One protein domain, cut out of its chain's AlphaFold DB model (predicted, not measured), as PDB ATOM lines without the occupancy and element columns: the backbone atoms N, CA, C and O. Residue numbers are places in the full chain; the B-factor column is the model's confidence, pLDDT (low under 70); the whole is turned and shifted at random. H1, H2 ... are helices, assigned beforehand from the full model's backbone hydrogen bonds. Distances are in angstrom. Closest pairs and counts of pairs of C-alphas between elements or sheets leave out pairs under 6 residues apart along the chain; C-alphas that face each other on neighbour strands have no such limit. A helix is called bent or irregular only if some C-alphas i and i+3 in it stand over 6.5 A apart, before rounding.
ATOM      1  N   GLU A   5     -74.473  23.064 -40.015       97.69
ATOM      2  CA  GLU A   5     -74.684  21.899 -39.151       97.69
ATOM      3  C   GLU A   5     -74.012  22.083 -37.791       97.69
ATOM      4  O   GLU A   5     -74.632  21.811 -36.769       97.69
ATOM      5  N   ALA A   6     -72.775  22.590 -37.757       98.06
ATOM      6  CA  ALA A   6     -72.064  22.838 -36.505       98.06
ATOM      7  C   ALA A   6     -72.769  23.900 -35.643       98.06
ATOM      8  O   ALA A   6     -72.774  23.799 -34.417       98.06
ATOM      9  N   VAL A   7     -73.375  24.908 -36.276       98.06
ATOM     10  CA  VAL A   7     -74.174  25.932 -35.587       98.06
ATOM     11  C   VAL A   7     -75.460  25.334 -35.023       98.06
ATOM     12  O   VAL A   7     -75.735  25.521 -33.840       98.06
ATOM     13  N   LEU A   8     -76.209  24.578 -35.831       97.69
ATOM     14  CA  LEU A   8     -77.436  23.911 -35.387       97.69
ATOM     15  C   LEU A   8     -77.170  22.938 -34.234       97.69
ATOM     16  O   LEU A   8     -77.913  22.913 -33.257       97.69
ATOM     17  N   GLU A   9     -76.094  22.163 -34.335       98.19
ATOM     18  CA  GLU A   9     -75.694  21.204 -33.310       98.19
ATOM     19  C   GLU A   9     -75.288  21.903 -32.008       98.19
ATOM     20  O   GLU A   9     -75.646  21.450 -30.926       98.19
ATOM     21  N   ALA A  10     -74.602  23.048 -32.083       97.81
ATOM     22  CA  ALA A  10     -74.291  23.837 -30.894       97.81
ATOM     23  C   ALA A  10     -75.559  24.355 -30.193       97.81
ATOM     24  O   ALA A  10     -75.633  24.312 -28.967       97.81
ATOM     25  N   VAL A  11     -76.561  24.813 -30.953       97.38
ATOM     26  CA  VAL A  11     -77.848  25.272 -30.399       97.38
ATOM     27  C   VAL A  11     -78.614  24.113 -29.759       97.38
ATOM     28  O   VAL A  11     -79.036  24.222 -28.611       97.38
ATOM     29  N   ARG A  12     -78.703  22.962 -30.438       96.81
ATOM     30  CA  ARG A  12     -79.320  21.739 -29.886       96.81
ATOM     31  C   ARG A  12     -78.642  21.253 -28.606       96.81
ATOM     32  O   ARG A  12     -79.315  20.743 -27.718       96.81
ATOM     33  N   ASN A  13     -77.331  21.453 -28.497       97.19
ATOM     34  CA  ASN A  13     -76.541  21.098 -27.318       97.19
ATOM     35  C   ASN A  13     -76.495  22.202 -26.246       97.19
ATOM     36  O   ASN A  13     -75.625  22.177 -25.377       97.19
ATOM     37  N   GLY A  14     -77.431  23.156 -26.278       93.69
ATOM     38  CA  GLY A  14     -77.649  24.104 -25.185       93.69
ATOM     39  C   GLY A  14     -76.933  25.443 -25.333       93.69
ATOM     40  O   GLY A  14     -76.836  26.184 -24.358       93.69
ATOM     41  N   ARG A  15     -76.434  25.802 -26.524       95.44
ATOM     42  CA  ARG A  15     -76.062  27.201 -26.772       95.44
ATOM     43  C   ARG A  15     -77.336  28.045 -26.787       95.44
ATOM     44  O   ARG A  15     -78.172  27.900 -27.676       95.44
ATOM     45  N   GLU A  16     -77.433  28.982 -25.859       92.44
ATOM     46  CA  GLU A  16     -78.561  29.906 -25.759       92.44
ATOM     47  C   GLU A  16     -78.286  31.233 -26.481       92.44
ATOM     48  O   GLU A  16     -77.133  31.641 -26.687       92.44
ATOM     49  N   SER A  17     -79.367  31.919 -26.854       92.88
ATOM     50  CA  SER A  17     -79.325  33.331 -27.242       92.88
ATOM     51  C   SER A  17     -78.681  34.152 -26.123       92.88
ATOM     52  O   SER A  17     -78.931  33.910 -24.944       92.88
ATOM     53  N   GLN A  18     -77.841  35.120 -26.491       94.44
ATOM     54  CA  GLN A  18     -77.270  36.069 -25.525       94.44
ATOM     55  C   GLN A  18     -78.049  37.393 -25.493       94.44
ATOM     56  O   GLN A  18     -77.813  38.244 -24.637       94.44
ATOM     57  N   CYS A  19     -79.002  37.577 -26.412       93.62
ATOM     58  CA  CYS A  19     -79.903  38.722 -26.411       93.62
ATOM     59  C   CYS A  19     -81.112  38.452 -25.513       93.62
ATOM     60  O   CYS A  19     -81.820  37.470 -25.704       93.62
ATOM     61  N   LEU A  20     -81.430  39.388 -24.610       91.06
ATOM     62  CA  LEU A  20     -82.602  39.287 -23.726       91.06
ATOM     63  C   LEU A  20     -83.925  39.061 -24.486       91.06
ATOM     64  O   LEU A  20     -84.851  38.465 -23.947       91.06
ATOM     65  N   ASP A  21     -84.025  39.553 -25.719       92.25
ATOM     66  CA  ASP A  21     -85.213  39.445 -26.566       92.25
ATOM     67  C   ASP A  21     -85.061  38.452 -27.731       92.25
ATOM     68  O   ASP A  21     -85.860  38.476 -28.666       92.25
ATOM     69  N   GLY A  22     -84.027  37.601 -27.717       94.56
ATOM     70  CA  GLY A  22     -83.822  36.563 -28.735       94.56
ATOM     71  C   GLY A  22     -83.472  37.087 -30.131       94.56
ATOM     72  O   GLY A  22     -83.513  36.336 -31.107       94.56
ATOM     73  N   ARG A  23     -83.157  38.382 -30.273       95.50
ATOM     74  CA  ARG A  23     -83.011  39.020 -31.589       95.50
ATOM     75  C   ARG A  23     -81.791  38.557 -32.390       95.50
ATOM     76  O   ARG A  23     -81.759  38.764 -33.601       95.50
ATOM     77  N   ASP A  24     -80.783  37.993 -31.737       97.00
ATOM     78  CA  ASP A  24     -79.658  37.306 -32.376       97.00
ATOM     79  C   ASP A  24     -80.151  36.045 -33.094       97.00
ATOM     80  O   ASP A  24     -79.937  35.897 -34.298       97.00
ATOM     81  N   TYR A  25     -80.905  35.192 -32.403       96.69
ATOM     82  CA  TYR A  25     -81.480  33.983 -32.986       96.69
ATOM     83  C   TYR A  25     -82.546  34.299 -34.031       96.69
ATOM     84  O   TYR A  25     -82.543  33.663 -35.079       96.69
ATOM     85  N   ALA A  26     -83.353  35.345 -33.841       94.38
ATOM     86  CA  ALA A  26     -84.310  35.795 -34.856       94.38
ATOM     87  C   ALA A  26     -83.644  36.138 -36.203       94.38
ATOM     88  O   ALA A  26     -84.253  35.974 -37.256       94.38
ATOM     89  N   ARG A  27     -82.391  36.612 -36.188       95.44
ATOM     90  CA  ARG A  27     -81.624  36.884 -37.414       95.44
ATOM     91  C   ARG A  27     -80.954  35.632 -37.962       95.44
ATOM     92  O   ARG A  27     -80.939  35.428 -39.172       95.44
ATOM     93  N   LEU A  28     -80.395  34.809 -37.076       96.75
ATOM     94  CA  LEU A  28     -79.707  33.575 -37.441       96.75
ATOM     95  C   LEU A  28     -80.655  32.562 -38.087       96.75
ATOM     96  O   LEU A  28     -80.293  31.917 -39.069       96.75
ATOM     97  N   VAL A  29     -81.879  32.451 -37.571       94.62
ATOM     98  CA  VAL A  29     -82.856  31.449 -38.006       94.62
ATOM     99  C   VAL A  29     -83.255  31.609 -39.479       94.62
ATOM    100  O   VAL A  29     -83.606  30.633 -40.133       94.62
ATOM    101  N   LEU A  30     -83.084  32.807 -40.052       94.12
ATOM    102  CA  LEU A  30     -83.323  33.092 -41.473       94.12
ATOM    103  C   LEU A  30     -82.392  32.326 -42.423       94.12
ATOM    104  O   LEU A  30     -82.645  32.294 -43.621       94.12
ATOM    105  N   PHE A  31     -81.317  31.724 -41.914       96.50
ATOM    106  CA  PHE A  31     -80.412  30.868 -42.683       96.50
ATOM    107  C   PHE A  31     -80.752  29.371 -42.561       96.50
ATOM    108  O   PHE A  31     -80.073  28.517 -43.146       96.50
ATOM    109  N   PHE A  32     -81.789  29.034 -41.795       94.94
ATOM    110  CA  PHE A  32     -82.253  27.679 -41.529       94.94
ATOM    111  C   PHE A  32     -83.629  27.441 -42.141       94.94
ATOM    112  O   PHE A  32     -84.464  28.345 -42.187       94.94
ATOM    113  N   GLU A  33     -83.851  26.213 -42.609       92.12
ATOM    114  CA  GLU A  33     -85.184  25.803 -43.054       92.12
ATOM    115  C   GLU A  33     -86.143  25.871 -41.867       92.12
ATOM    116  O   GLU A  33     -85.729  25.683 -40.721       92.12
ATOM    117  N   SER A  34     -87.417  26.154 -42.128       89.88
ATOM    118  CA  SER A  34     -88.397  26.411 -41.070       89.88
ATOM    119  C   SER A  34     -88.559  25.240 -40.090       89.88
ATOM    120  O   SER A  34     -88.770  25.448 -38.898       89.88
ATOM    121  N   ASP A  35     -88.381  24.001 -40.550       90.50
ATOM    122  CA  ASP A  35     -88.394  22.787 -39.723       90.50
ATOM    123  C   ASP A  35     -87.197  22.672 -38.758       90.50
ATOM    124  O   ASP A  35     -87.201  21.840 -37.852       90.50
ATOM    125  N   GLN A  36     -86.190  23.536 -38.901       93.12
ATOM    126  CA  GLN A  36     -85.010  23.617 -38.037       93.12
ATOM    127  C   GLN A  36     -85.095  24.764 -37.013       93.12
ATOM    128  O   GLN A  36     -84.115  25.016 -36.315       93.12
ATOM    129  N   TRP A  37     -86.222  25.478 -36.929       93.50
ATOM    130  CA  TRP A  37     -86.371  26.689 -36.107       93.50
ATOM    131  C   TRP A  37     -86.607  26.408 -34.617       93.50
ATOM    132  O   TRP A  37     -86.237  27.222 -33.769       93.50
ATOM    133  N   GLU A  38     -87.167  25.243 -34.285       93.50
ATOM    134  CA  GLU A  38     -87.556  24.876 -32.916       93.50
ATOM    135  C   GLU A  38     -86.390  24.919 -31.906       93.50
ATOM    136  O   GLU A  38     -86.559  25.553 -30.861       93.50
ATOM    137  N   PRO A  39     -85.175  24.417 -32.214       94.62
ATOM    138  CA  PRO A  39     -84.013  24.569 -31.334       94.62
ATOM    139  C   PRO A  39     -83.643  26.022 -31.005       94.62
ATOM    140  O   PRO A  39     -83.041  26.282 -29.968       94.62
ATOM    141  N   PHE A  40     -83.996  26.980 -31.868       95.06
ATOM    142  CA  PHE A  40     -83.747  28.406 -31.648       95.06
ATOM    143  C   PHE A  40     -84.866  29.090 -30.842       95.06
ATOM    144  O   PHE A  40     -84.775  30.289 -30.584       95.06
ATOM    145  N   GLY A  41     -85.915  28.358 -30.454       93.31
ATOM    146  CA  GLY A  41     -87.082  28.894 -29.747       93.31
ATOM    147  C   GLY A  41     -88.147  29.505 -30.662       93.31
ATOM    148  O   GLY A  41     -89.017  30.227 -30.179       93.31
ATOM    149  N   PHE A  42     -88.099  29.228 -31.970       91.19
ATOM    150  CA  PHE A  42     -89.066  29.731 -32.947       91.19
ATOM    151  C   PHE A  42     -89.956  28.598 -33.459       91.19
ATOM    152  O   PHE A  42     -89.500  27.483 -33.705       91.19
ATOM    153  N   ALA A  43     -91.245  28.883 -33.623       84.44
ATOM    154  CA  ALA A  43     -92.180  27.951 -34.239       84.44
ATOM    155  C   ALA A  43     -92.135  28.072 -35.766       84.44
ATOM    156  O   ALA A  43     -91.800  29.132 -36.301       84.44
ATOM    157  N   LEU A  44     -92.536  26.996 -36.450       73.06
ATOM    158  CA  LEU A  44     -92.830  27.036 -37.877       73.06
ATOM    159  C   LEU A  44     -93.770  28.221 -38.156       73.06
ATOM    160  O   LEU A  44     -94.820  28.311 -37.506       73.06
ATOM    161  N   PRO A  45     -93.426  29.123 -39.090       68.00
ATOM    162  CA  PRO A  45     -94.405  30.084 -39.557       68.00
ATOM    163  C   PRO A  45     -95.581  29.294 -40.148       68.00
ATOM    164  O   PRO A  45     -95.390  28.200 -40.677       68.00
ATOM    165  N   GLY A  46     -96.802  29.802 -39.979       67.94
ATOM    166  CA  GLY A  46     -98.002  29.181 -40.542       67.94
ATOM    167  C   GLY A  46     -97.985  29.227 -42.075       67.94
ATOM    168  O   GLY A  46     -97.150  28.619 -42.730       67.94
ATOM    169  N   GLU A  47     -98.903  29.974 -42.681       62.38
ATOM    170  CA  GLU A  47     -98.886  30.195 -44.139       62.38
ATOM    171  C   GLU A  47     -97.850  31.251 -44.576       62.38
ATOM    172  O   GLU A  47     -97.674  31.500 -45.768       62.38
ATOM    173  N   GLU A  48     -97.155  31.888 -43.629       63.66
ATOM    174  CA  GLU A  48     -96.180  32.934 -43.929       63.66
ATOM    175  C   GLU A  48     -94.852  32.344 -44.418       63.66
ATOM    176  O   GLU A  48     -94.172  31.583 -43.733       63.66
ATOM    177  N   THR A  49     -94.448  32.735 -45.622       62.06
ATOM    178  CA  THR A  49     -93.142  32.374 -46.171       62.06
ATOM    179  C   THR A  49     -92.080  33.339 -45.659       62.06
ATOM    180  O   THR A  49     -92.132  34.534 -45.958       62.06
ATOM    181  N   CYS A  50     -91.085  32.829 -44.938       70.75
ATOM    182  CA  CYS A  50     -89.862  33.572 -44.663       70.75
ATOM    183  C   CYS A  50     -88.831  33.292 -45.766       70.75
ATOM    184  O   CYS A  50     -88.640  32.139 -46.152       70.75
ATOM    185  N   THR A  51     -88.170  34.326 -46.292       83.81
ATOM    186  CA  THR A  51     -87.131  34.135 -47.313       83.81
ATOM    187  C   THR A  51     -85.880  33.552 -46.669       83.81
ATOM    188  O   THR A  51     -85.167  34.248 -45.946       83.81
ATOM    189  N   LEU A  52     -85.607  32.284 -46.968       91.81
ATOM    190  CA  LEU A  52     -84.379  31.610 -46.572       91.81
ATOM    191  C   LEU A  52     -83.159  32.304 -47.194       91.81
ATOM    192  O   LEU A  52     -83.081  32.483 -48.412       91.81
ATOM    193  N   LYS A  53     -82.186  32.651 -46.356       95.00
ATOM    194  CA  LYS A  53     -80.891  33.188 -46.774       95.00
ATOM    195  C   LYS A  53     -79.891  32.058 -47.036       95.00
ATOM    196  O   LYS A  53     -79.828  31.109 -46.249       95.00
ATOM    197  N   PRO A  54     -79.071  32.143 -48.100       96.75
ATOM    198  CA  PRO A  54     -78.018  31.165 -48.341       96.75
ATOM    199  C   PRO A  54     -76.991  31.146 -47.204       96.75
ATOM    200  O   PRO A  54     -76.543  32.195 -46.743       96.75
ATOM    201  N   TRP A  55     -76.546  29.953 -46.799       97.50
ATOM    202  CA  TRP A  55     -75.394  29.805 -45.904       97.50
ATOM    203  C   TRP A  55     -74.089  30.039 -46.678       97.50
ATOM    204  O   TRP A  55     -73.370  29.104 -47.031       97.50
ATOM    205  N   ALA A  56     -73.812  31.303 -46.979       97.56
ATOM    206  CA  ALA A  56     -72.612  31.749 -47.672       97.56
ATOM    207  C   ALA A  56     -71.906  32.824 -46.846       97.56
ATOM    208  O   ALA A  56     -72.537  33.580 -46.104       97.56
ATOM    209  N   ARG A  57     -70.577  32.893 -46.967       97.00
ATOM    210  CA  ARG A  57     -69.775  33.853 -46.201       97.00
ATOM    211  C   ARG A  57     -70.184  35.287 -46.527       97.00
ATOM    212  O   ARG A  57     -70.273  36.105 -45.623       97.00
ATOM    213  N   GLU A  58     -70.427  35.572 -47.796       97.44
ATOM    214  CA  GLU A  58     -70.791  36.886 -48.317       97.44
ATOM    215  C   GLU A  58     -72.148  37.336 -47.759       97.44
ATOM    216  O   GLU A  58     -72.278  38.470 -47.311       97.44
ATOM    217  N   GLU A  59     -73.120  36.425 -47.674       97.62
ATOM    218  CA  GLU A  59     -74.447  36.685 -47.093       97.62
ATOM    219  C   GLU A  59     -74.381  36.930 -45.579       97.62
ATOM    220  O   GLU A  59     -75.042  37.827 -45.050       97.62
ATOM    221  N   LEU A  60     -73.544  36.167 -44.868       97.81
ATOM    222  CA  LEU A  60     -73.297  36.373 -43.438       97.81
ATOM    223  C   LEU A  60     -72.580  37.701 -43.174       97.81
ATOM    224  O   LEU A  60     -72.915  38.392 -42.216       97.81
ATOM    225  N   LEU A  61     -71.622  38.080 -44.026       98.25
ATOM    226  CA  LEU A  61     -70.943  39.373 -43.938       98.25
ATOM    227  C   LEU A  61     -71.885  40.535 -44.261       98.25
ATOM    228  O   LEU A  61     -71.847  41.531 -43.551       98.25
ATOM    229  N   ALA A  62     -72.772  40.397 -45.250       97.62
ATOM    230  CA  ALA A  62     -73.784  41.409 -45.553       97.62
ATOM    231  C   ALA A  62     -74.767  41.602 -44.382       97.62
ATOM    232  O   ALA A  62     -75.126  42.728 -44.031       97.62
ATOM    233  N   GLN A  63     -75.177  40.508 -43.726       97.88
ATOM    234  CA  GLN A  63     -76.007  40.589 -42.525       97.88
ATOM    235  C   GLN A  63     -75.244  41.211 -41.343       97.88
ATOM    236  O   GLN A  63     -75.793  42.077 -40.661       97.88
ATOM    237  N   LEU A  64     -73.981  40.820 -41.134       98.50
ATOM    238  CA  LEU A  64     -73.106  41.423 -40.128       98.50
ATOM    239  C   LEU A  64     -72.942  42.928 -40.367       98.50
ATOM    240  O   LEU A  64     -73.076  43.684 -39.417       98.50
ATOM    241  N   GLU A  65     -72.698  43.372 -41.600       98.44
ATOM    242  CA  GLU A  65     -72.554  44.792 -41.942       98.44
ATOM    243  C   GLU A  65     -73.822  45.580 -41.596       98.44
ATOM    244  O   GLU A  65     -73.762  46.632 -40.957       98.44
ATOM    245  N   SER A  66     -74.992  45.052 -41.966       98.12
ATOM    246  CA  SER A  66     -76.275  45.680 -41.645       98.12
ATOM    247  C   SER A  66     -76.495  45.800 -40.131       98.12
ATOM    248  O   SER A  66     -76.869  46.870 -39.643       98.12
ATOM    249  N   ASP A  67     -76.228  44.731 -39.379       98.44
ATOM    250  CA  ASP A  67     -76.388  44.718 -37.923       98.44
ATOM    251  C   ASP A  67     -75.344  45.572 -37.199       98.44
ATOM    252  O   ASP A  67     -75.667  46.226 -36.205       98.44
ATOM    253  N   LEU A  68     -74.115  45.610 -37.712       98.25
ATOM    254  CA  LEU A  68     -73.032  46.449 -37.217       98.25
ATOM    255  C   LEU A  68     -73.384  47.930 -37.367       98.25
ATOM    256  O   LEU A  68     -73.361  48.659 -36.379       98.25
ATOM    257  N   ASN A  69     -73.798  48.350 -38.566       98.12
ATOM    258  CA  ASN A  69     -74.227  49.724 -38.832       98.12
ATOM    259  C   ASN A  69     -75.395  50.137 -37.928       98.12
ATOM    260  O   ASN A  69     -75.403  51.233 -37.364       98.12
ATOM    261  N   PHE A  70     -76.366  49.242 -37.728       98.06
ATOM    262  CA  PHE A  70     -77.467  49.494 -36.806       98.06
ATOM    263  C   PHE A  70     -76.984  49.605 -35.354       98.06
ATOM    264  O   PHE A  70     -77.460  50.474 -34.625       98.06
ATOM    265  N   GLY A  71     -76.036  48.762 -34.930       97.94
ATOM    266  CA  GLY A  71     -75.386  48.828 -33.618       97.94
ATOM    267  C   GLY A  71     -74.660  50.152 -33.375       97.94
ATOM    268  O   GLY A  71     -74.899  50.784 -32.344       97.94
ATOM    269  N   ILE A  72     -73.877  50.618 -34.353       97.94
ATOM    270  CA  ILE A  72     -73.200  51.925 -34.340       97.94
ATOM    271  C   ILE A  72     -74.228  53.052 -34.181       97.94
ATOM    272  O   ILE A  72     -74.139  53.829 -33.234       97.94
ATOM    273  N   GLU A  73     -75.288  53.066 -34.997       98.12
ATOM    274  CA  GLU A  73     -76.382  54.050 -34.899       98.12
ATOM    275  C   GLU A  73     -77.068  54.035 -33.512       98.12
ATOM    276  O   GLU A  73     -77.633  55.036 -33.048       98.12
ATOM    277  N   LYS A  74     -77.085  52.889 -32.814       97.88
ATOM    278  CA  LYS A  74     -77.628  52.812 -31.442       97.88
ATOM    279  C   LYS A  74     -76.654  53.384 -30.429       97.88
ATOM    280  O   LYS A  74     -77.100  54.104 -29.535       97.88
ATOM    281  N   ALA A  75     -75.375  53.070 -30.575       97.50
ATOM    282  CA  ALA A  75     -74.322  53.493 -29.672       97.50
ATOM    283  C   ALA A  75     -74.063  55.008 -29.759       97.50
ATOM    284  O   ALA A  75     -74.066  55.680 -28.729       97.50
ATOM    285  N   GLU A  76     -73.979  55.573 -30.968       97.25
ATOM    286  CA  GLU A  76     -73.861  57.023 -31.200       97.25
ATOM    287  C   GLU A  76     -75.067  57.791 -30.646       97.25
ATOM    288  O   GLU A  76     -74.930  58.843 -30.021       97.25
ATOM    289  N   GLY A  77     -76.264  57.222 -30.809       97.44
ATOM    290  CA  GLY A  77     -77.495  57.746 -30.222       97.44
ATOM    291  C   GLY A  77     -77.638  57.500 -28.715       97.44
ATOM    292  O   GLY A  77     -78.708  57.772 -28.174       97.44
ATOM    293  N   GLN A  78     -76.621  56.939 -28.048       96.12
ATOM    294  CA  GLN A  78     -76.601  56.608 -26.615       96.12
ATOM    295  C   GLN A  78     -77.807  55.768 -26.155       96.12
ATOM    296  O   GLN A  78     -78.269  55.844 -25.014       96.12
ATOM    297  N   ARG A  79     -78.345  54.927 -27.048       95.62
ATOM    298  CA  ARG A  79     -79.471  54.031 -26.755       95.62
ATOM    299  C   ARG A  79     -78.956  52.755 -26.099       95.62
ATOM    300  O   ARG A  79     -78.854  51.724 -26.757       95.62
ATOM    301  N   GLY A  80     -78.672  52.830 -24.798       92.62
ATOM    302  CA  GLY A  80     -77.981  51.784 -24.031       92.62
ATOM    303  C   GLY A  80     -78.496  50.355 -24.218       92.62
ATOM    304  O   GLY A  80     -77.703  49.480 -24.546       92.62
ATOM    305  N   ILE A  81     -79.808  50.130 -24.068       94.56
ATOM    306  CA  ILE A  81     -80.421  48.796 -24.226       94.56
ATOM    307  C   ILE A  81     -80.297  48.305 -25.671       94.56
ATOM    308  O   ILE A  81     -79.945  47.161 -25.935       94.56
ATOM    309  N   SER A  82     -80.591  49.172 -26.637       95.69
ATOM    310  CA  SER A  82     -80.550  48.781 -28.043       95.69
ATOM    311  C   SER A  82     -79.122  48.490 -28.498       95.69
ATOM    312  O   SER A  82     -78.912  47.515 -29.213       95.69
ATOM    313  N   ALA A  83     -78.153  49.300 -28.066       97.06
ATOM    314  CA  ALA A  83     -76.740  49.098 -28.354       97.06
ATOM    315  C   ALA A  83     -76.214  47.802 -27.717       97.06
ATOM    316  O   ALA A  83     -75.532  47.041 -28.398       97.06
ATOM    317  N   SER A  84     -76.615  47.474 -26.481       96.81
ATOM    318  CA  SER A  84     -76.159  46.246 -25.816       96.81
ATOM    319  C   SER A  84     -76.729  44.998 -26.482       96.81
ATOM    320  O   SER A  84     -76.037  43.996 -26.620       96.81
ATOM    321  N   LEU A  85     -77.976  45.053 -26.955       97.31
ATOM    322  CA  LEU A  85     -78.561  43.944 -27.708       97.31
ATOM    323  C   LEU A  85     -77.874  43.772 -29.071       97.31
ATOM    324  O   LEU A  85     -77.619  42.647 -29.485       97.31
ATOM    325  N   MET A  86     -77.521  44.862 -29.763       98.19
ATOM    326  CA  MET A  86     -76.764  44.758 -31.020       98.19
ATOM    327  C   MET A  86     -75.323  44.289 -30.814       98.19
ATOM    328  O   MET A  86     -74.789  43.587 -31.666       98.19
ATOM    329  N   TYR A  87     -74.715  44.610 -29.675       97.94
ATOM    330  CA  TYR A  87     -73.405  44.097 -29.290       97.94
ATOM    331  C   TYR A  87     -73.401  42.559 -29.222       97.94
ATOM    332  O   TYR A  87     -72.537  41.913 -29.817       97.94
ATOM    333  N   GLU A  88     -74.419  41.957 -28.600       97.81
ATOM    334  CA  GLU A  88     -74.563  40.495 -28.547       97.81
ATOM    335  C   GLU A  88     -74.922  39.871 -29.908       97.81
ATOM    336  O   GLU A  88     -74.393  38.811 -30.251       97.81
ATOM    337  N   VAL A  89     -75.733  40.544 -30.738       98.44
ATOM    338  CA  VAL A  89     -75.975  40.122 -32.136       98.44
ATOM    339  C   VAL A  89     -74.662  40.035 -32.911       98.44
ATOM    340  O   VAL A  89     -74.385  39.032 -33.567       98.44
ATOM    341  N   VAL A  90     -73.829  41.069 -32.825       98.31
ATOM    342  CA  VAL A  90     -72.556  41.113 -33.543       98.31
ATOM    343  C   VAL A  90     -71.601  40.029 -33.028       98.31
ATOM    344  O   VAL A  90     -71.002  39.320 -33.836       98.31
ATOM    345  N   LYS A  91     -71.525  39.793 -31.712       98.31
ATOM    346  CA  LYS A  91     -70.759  38.663 -31.149       98.31
ATOM    347  C   LYS A  91     -71.252  37.302 -31.644       98.31
ATOM    348  O   LYS A  91     -70.435  36.418 -31.891       98.31
ATOM    349  N   MET A  92     -72.560  37.124 -31.836       98.56
ATOM    350  CA  MET A  92     -73.122  35.904 -32.426       98.56
ATOM    351  C   MET A  92     -72.652  35.702 -33.877       98.56
ATOM    352  O   MET A  92     -72.241  34.594 -34.226       98.56
ATOM    353  N   TRP A  93     -72.594  36.761 -34.691       98.56
ATOM    354  CA  TRP A  93     -72.005  36.674 -36.032       98.56
ATOM    355  C   TRP A  93     -70.514  36.333 -35.992       98.56
ATOM    356  O   TRP A  93     -70.061  35.460 -36.732       98.56
ATOM    357  N   LEU A  94     -69.746  36.949 -35.091       98.44
ATOM    358  CA  LEU A  94     -68.324  36.641 -34.910       98.44
ATOM    359  C   LEU A  94     -68.092  35.189 -34.472       98.44
ATOM    360  O   LEU A  94     -67.183  34.535 -34.980       98.44
ATOM    361  N   TRP A  95     -68.954  34.647 -33.608       98.44
ATOM    362  CA  TRP A  95     -68.942  33.229 -33.247       98.44
ATOM    363  C   TRP A  95     -69.114  32.326 -34.473       98.44
ATOM    364  O   TRP A  95     -68.354  31.371 -34.646       98.44
ATOM    365  N   ILE A  96     -70.067  32.643 -35.355       98.38
ATOM    366  CA  ILE A  96     -70.273  31.906 -36.612       98.38
ATOM    367  C   ILE A  96     -69.050  32.033 -37.515       98.38
ATOM    368  O   ILE A  96     -68.645  31.058 -38.144       98.38
ATOM    369  N   LEU A  97     -68.415  33.203 -37.566       98.19
ATOM    370  CA  LEU A  97     -67.223  33.441 -38.377       98.19
ATOM    371  C   LEU A  97     -65.948  32.785 -37.808       98.19
ATOM    372  O   LEU A  97     -64.962  32.712 -38.544       98.19
ATOM    373  N   ASP A  98     -66.004  32.198 -36.604       97.38
ATOM    374  CA  ASP A  98     -64.862  31.722 -35.798       97.38
ATOM    375  C   ASP A  98     -63.863  32.835 -35.450       97.38
ATOM    376  O   ASP A  98     -62.649  32.632 -35.463       97.38
ATOM    377  N   ASP A  99     -64.372  34.029 -35.159       97.88
ATOM    378  CA  ASP A  99     -63.541  35.178 -34.834       97.88
ATOM    379  C   ASP A  99     -63.342  35.333 -33.317       97.88
ATOM    380  O   ASP A  99     -64.330  35.349 -32.577       97.88
ATOM    381  N   PRO A 100     -62.099  35.483 -32.814       96.69
ATOM    382  CA  PRO A 100     -61.843  35.624 -31.378       96.69
ATOM    383  C   PRO A 100     -62.478  36.878 -30.764       96.69
ATOM    384  O   PRO A 100     -62.734  36.887 -29.559       96.69
ATOM    385  N   LEU A 101     -62.804  37.900 -31.569       96.38
ATOM    386  CA  LEU A 101     -63.508  39.097 -31.099       96.38
ATOM    387  C   LEU A 101     -64.904  38.792 -30.532       96.38
ATOM    388  O   LEU A 101     -65.445  39.601 -29.786       96.38
ATOM    389  N   GLN A 102     -65.470  37.605 -30.783       96.12
ATOM    390  CA  GLN A 102     -66.704  37.154 -30.127       96.12
ATOM    391  C   GLN A 102     -66.626  37.179 -28.586       96.12
ATOM    392  O   GLN A 102     -67.657  37.224 -27.919       96.12
ATOM    393  N   HIS A 103     -65.417  37.106 -28.017       94.69
ATOM    394  CA  HIS A 103     -65.175  37.086 -26.574       94.69
ATOM    395  C   HIS A 103     -64.902  38.477 -25.990       94.69
ATOM    396  O   HIS A 103     -64.556  38.577 -24.817       94.69
ATOM    397  N   HIS A 104     -65.048  39.540 -26.785       92.00
ATOM    398  CA  HIS A 104     -64.862  40.905 -26.312       92.00
ATOM    399  C   HIS A 104     -65.883  41.237 -25.207       92.00
ATOM    400  O   HIS A 104     -67.098  41.093 -25.387       92.00
ATOM    401  N   ASP A 105     -65.393  41.691 -24.056       89.00
ATOM    402  CA  ASP A 105     -66.169  41.949 -22.835       89.00
ATOM    403  C   ASP A 105     -66.256  43.443 -22.476       89.00
ATOM    404  O   ASP A 105     -67.047  43.846 -21.621       89.00
ATOM    405  N   ASN A 106     -65.490  44.290 -23.164       87.50
ATOM    406  CA  ASN A 106     -65.449  45.715 -22.889       87.50
ATOM    407  C   ASN A 106     -66.585  46.476 -23.599       87.50
ATOM    408  O   ASN A 106     -66.426  46.991 -24.704       87.50
ATOM    409  N   TYR A 107     -67.724  46.614 -22.916       89.81
ATOM    410  CA  TYR A 107     -68.869  47.425 -23.359       89.81
ATOM    411  C   TYR A 107     -68.719  48.931 -23.025       89.81
ATOM    412  O   TYR A 107     -69.692  49.645 -22.767       89.81
ATOM    413  N   HIS A 108     -67.490  49.451 -22.985       92.00
ATOM    414  CA  HIS A 108     -67.257  50.883 -22.805       92.00
ATOM    415  C   HIS A 108     -67.809  51.693 -23.987       92.00
ATOM    416  O   HIS A 108     -67.805  51.236 -25.128       92.00
ATOM    417  N   GLY A 109     -68.291  52.911 -23.710       92.69
ATOM    418  CA  GLY A 109     -68.782  53.818 -24.751       92.69
ATOM    419  C   GLY A 109     -69.923  53.220 -25.576       92.69
ATOM    420  O   GLY A 109     -69.939  53.381 -26.790       92.69
ATOM    421  N   TYR A 110     -70.837  52.480 -24.935       96.19
ATOM    422  CA  TYR A 110     -71.942  51.775 -25.602       96.19
ATOM    423  C   TYR A 110     -71.489  50.741 -26.653       96.19
ATOM    424  O   TYR A 110     -72.242  50.415 -27.567       96.19
ATOM    425  N   GLY A 111     -70.260  50.225 -26.528       95.75
ATOM    426  CA  GLY A 111     -69.689  49.246 -27.452       95.75
ATOM    427  C   GLY A 111     -69.055  49.845 -28.710       95.75
ATOM    428  O   GLY A 111     -68.643  49.079 -29.576       95.75
ATOM    429  N   LEU A 112     -68.936  51.177 -28.823       96.00
ATOM    430  CA  LEU A 112     -68.346  51.828 -30.004       96.00
ATOM    431  C   LEU A 112     -66.958  51.285 -30.387       96.00
ATOM    432  O   LEU A 112     -66.811  50.904 -31.546       96.00
ATOM    433  N   PRO A 113     -65.977  51.142 -29.468       95.75
ATOM    434  CA  PRO A 113     -64.653  50.637 -29.847       95.75
ATOM    435  C   PRO A 113     -64.695  49.235 -30.472       95.75
ATOM    436  O   PRO A 113     -63.978  48.948 -31.424       95.75
ATOM    437  N   PHE A 114     -65.581  48.371 -29.968       97.38
ATOM    438  CA  PHE A 114     -65.797  47.033 -30.517       97.38
ATOM    439  C   PHE A 114     -66.398  47.090 -31.924       97.38
ATOM    440  O   PHE A 114     -65.938  46.390 -32.825       97.38
ATOM    441  N   PHE A 115     -67.406  47.941 -32.139       97.31
ATOM    442  CA  PHE A 115     -68.000  48.104 -33.463       97.31
ATOM    443  C   PHE A 115     -66.999  48.680 -34.479       97.31
ATOM    444  O   PHE A 115     -66.920  48.186 -35.603       97.31
ATOM    445  N   GLU A 116     -66.187  49.662 -34.087       95.00
ATOM    446  CA  GLU A 116     -65.138  50.254 -34.929       95.00
ATOM    447  C   GLU A 116     -64.058  49.239 -35.331       95.00
ATOM    448  O   GLU A 116     -63.603  49.228 -36.480       95.00
ATOM    449  N   GLU A 117     -63.663  48.353 -34.413       96.31
ATOM    450  CA  GLU A 117     -62.694  47.295 -34.699       96.31
ATOM    451  C   GLU A 117     -63.228  46.318 -35.756       96.31
ATOM    452  O   GLU A 117     -62.523  45.966 -36.704       96.31
ATOM    453  N   ILE A 118     -64.501  45.931 -35.653       97.19
ATOM    454  CA  ILE A 118     -65.150  45.039 -36.624       97.19
ATOM    455  C   ILE A 118     -65.325  45.738 -37.967       97.19
ATOM    456  O   ILE A 118     -65.023  45.140 -39.002       97.19
ATOM    457  N   GLN A 119     -65.757  47.003 -37.956       97.00
ATOM    458  CA  GLN A 119     -65.870  47.821 -39.161       97.00
ATOM    459  C   GLN A 119     -64.528  47.865 -39.893       97.00
ATOM    460  O   GLN A 119     -64.469  47.619 -41.096       97.00
ATOM    461  N   THR A 120     -63.442  48.098 -39.155       96.12
ATOM    462  CA  THR A 120     -62.083  48.139 -39.705       96.12
ATOM    463  C   THR A 120     -61.656  46.787 -40.268       96.12
ATOM    464  O   THR A 120     -61.105  46.708 -41.363       96.12
ATOM    465  N   LYS A 121     -61.926  45.704 -39.538       96.19
ATOM    466  CA  LYS A 121     -61.481  44.355 -39.894       96.19
ATOM    467  C   LYS A 121     -62.186  43.772 -41.117       96.19
ATOM    468  O   LYS A 121     -61.552  43.052 -41.885       96.19
ATOM    469  N   TYR A 122     -63.483  44.026 -41.270       95.62
ATOM    470  CA  TYR A 122     -64.298  43.383 -42.306       95.62
ATOM    471  C   TYR A 122     -64.695  44.310 -43.455       95.62
ATOM    472  O   TYR A 122     -64.955  43.814 -44.549       95.62
ATOM    473  N   PHE A 123     -64.742  45.625 -43.224       94.56
ATOM    474  CA  PHE A 123     -65.415  46.566 -44.124       94.56
ATOM    475  C   PHE A 123     -64.630  47.862 -44.372       94.56
ATOM    476  O   PHE A 123     -65.128  48.754 -45.061       94.56
ATOM    477  N   ALA A 124     -63.403  48.003 -43.852       86.75
ATOM    478  CA  ALA A 124     -62.540  49.099 -44.269       86.75
ATOM    479  C   ALA A 124     -62.189  48.919 -45.748       86.75
ATOM    480  O   ALA A 124     -61.470  48.000 -46.137       86.75
TER     481      ALA A 124
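Overview. This is residues 5 to 124 of the 135 residues of an uncharacterized protein of marine sediment metagenome (UniProt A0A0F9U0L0). Helices H3, H4 and H6 form a bundle toward one end of an elongated body, with short H2 and H5 packed on H4. H1 and the looping residues 32 to 56 lie toward the other end. The printed part has 120 residues with six named helices, H1 to H6 in order, and no named strand: all helix. It is compact, radius of gyration of the C-alphas 14.4 A, spanning 41 by 27 by 26 A.

Along the chain. H1, residues 5 to 12, begins at C-alpha 5 (-74.684, 21.899, -39.151). H2 is residues 23 to 31, H3 57 to 76 (27.9 A), H4 80 to 97 (25.7 A), H5 100 to 103. Irregular H6, residues 108 to 123, has C-alphas 110 and 113 8.5 A apart and ends at C-alpha 123 (-65.415, 46.566, -44.124).

Arrangement. H1 is close to H4 but not clearly touching (closest C-alphas Val 7 and Ile 96, 7.2 A). H4 touches H2 (Val 89, Asp 24, 4.6 A), H5 (Lys 91, Gln 102, 4.4 A) and H6 (Ala 83, Tyr 110, 6.1 A). H3 and H4, a hairpin, touch at a shallow tilt of 20 degrees (Lys 74, Ala 83, 4.9 A). H3 touches H6 (Ala 75, Tyr 110, 5.0 A). Every O i to N i+4 pair is within hydrogen-bond range in H1, H3 and H4; H2 has 3 of 5, H6 9 of 12.

Size, cuts and confidence. The printed part has no cut. The H2 to H3 link is long, 25 residues; residues 45 to 49 have pLDDT under 70.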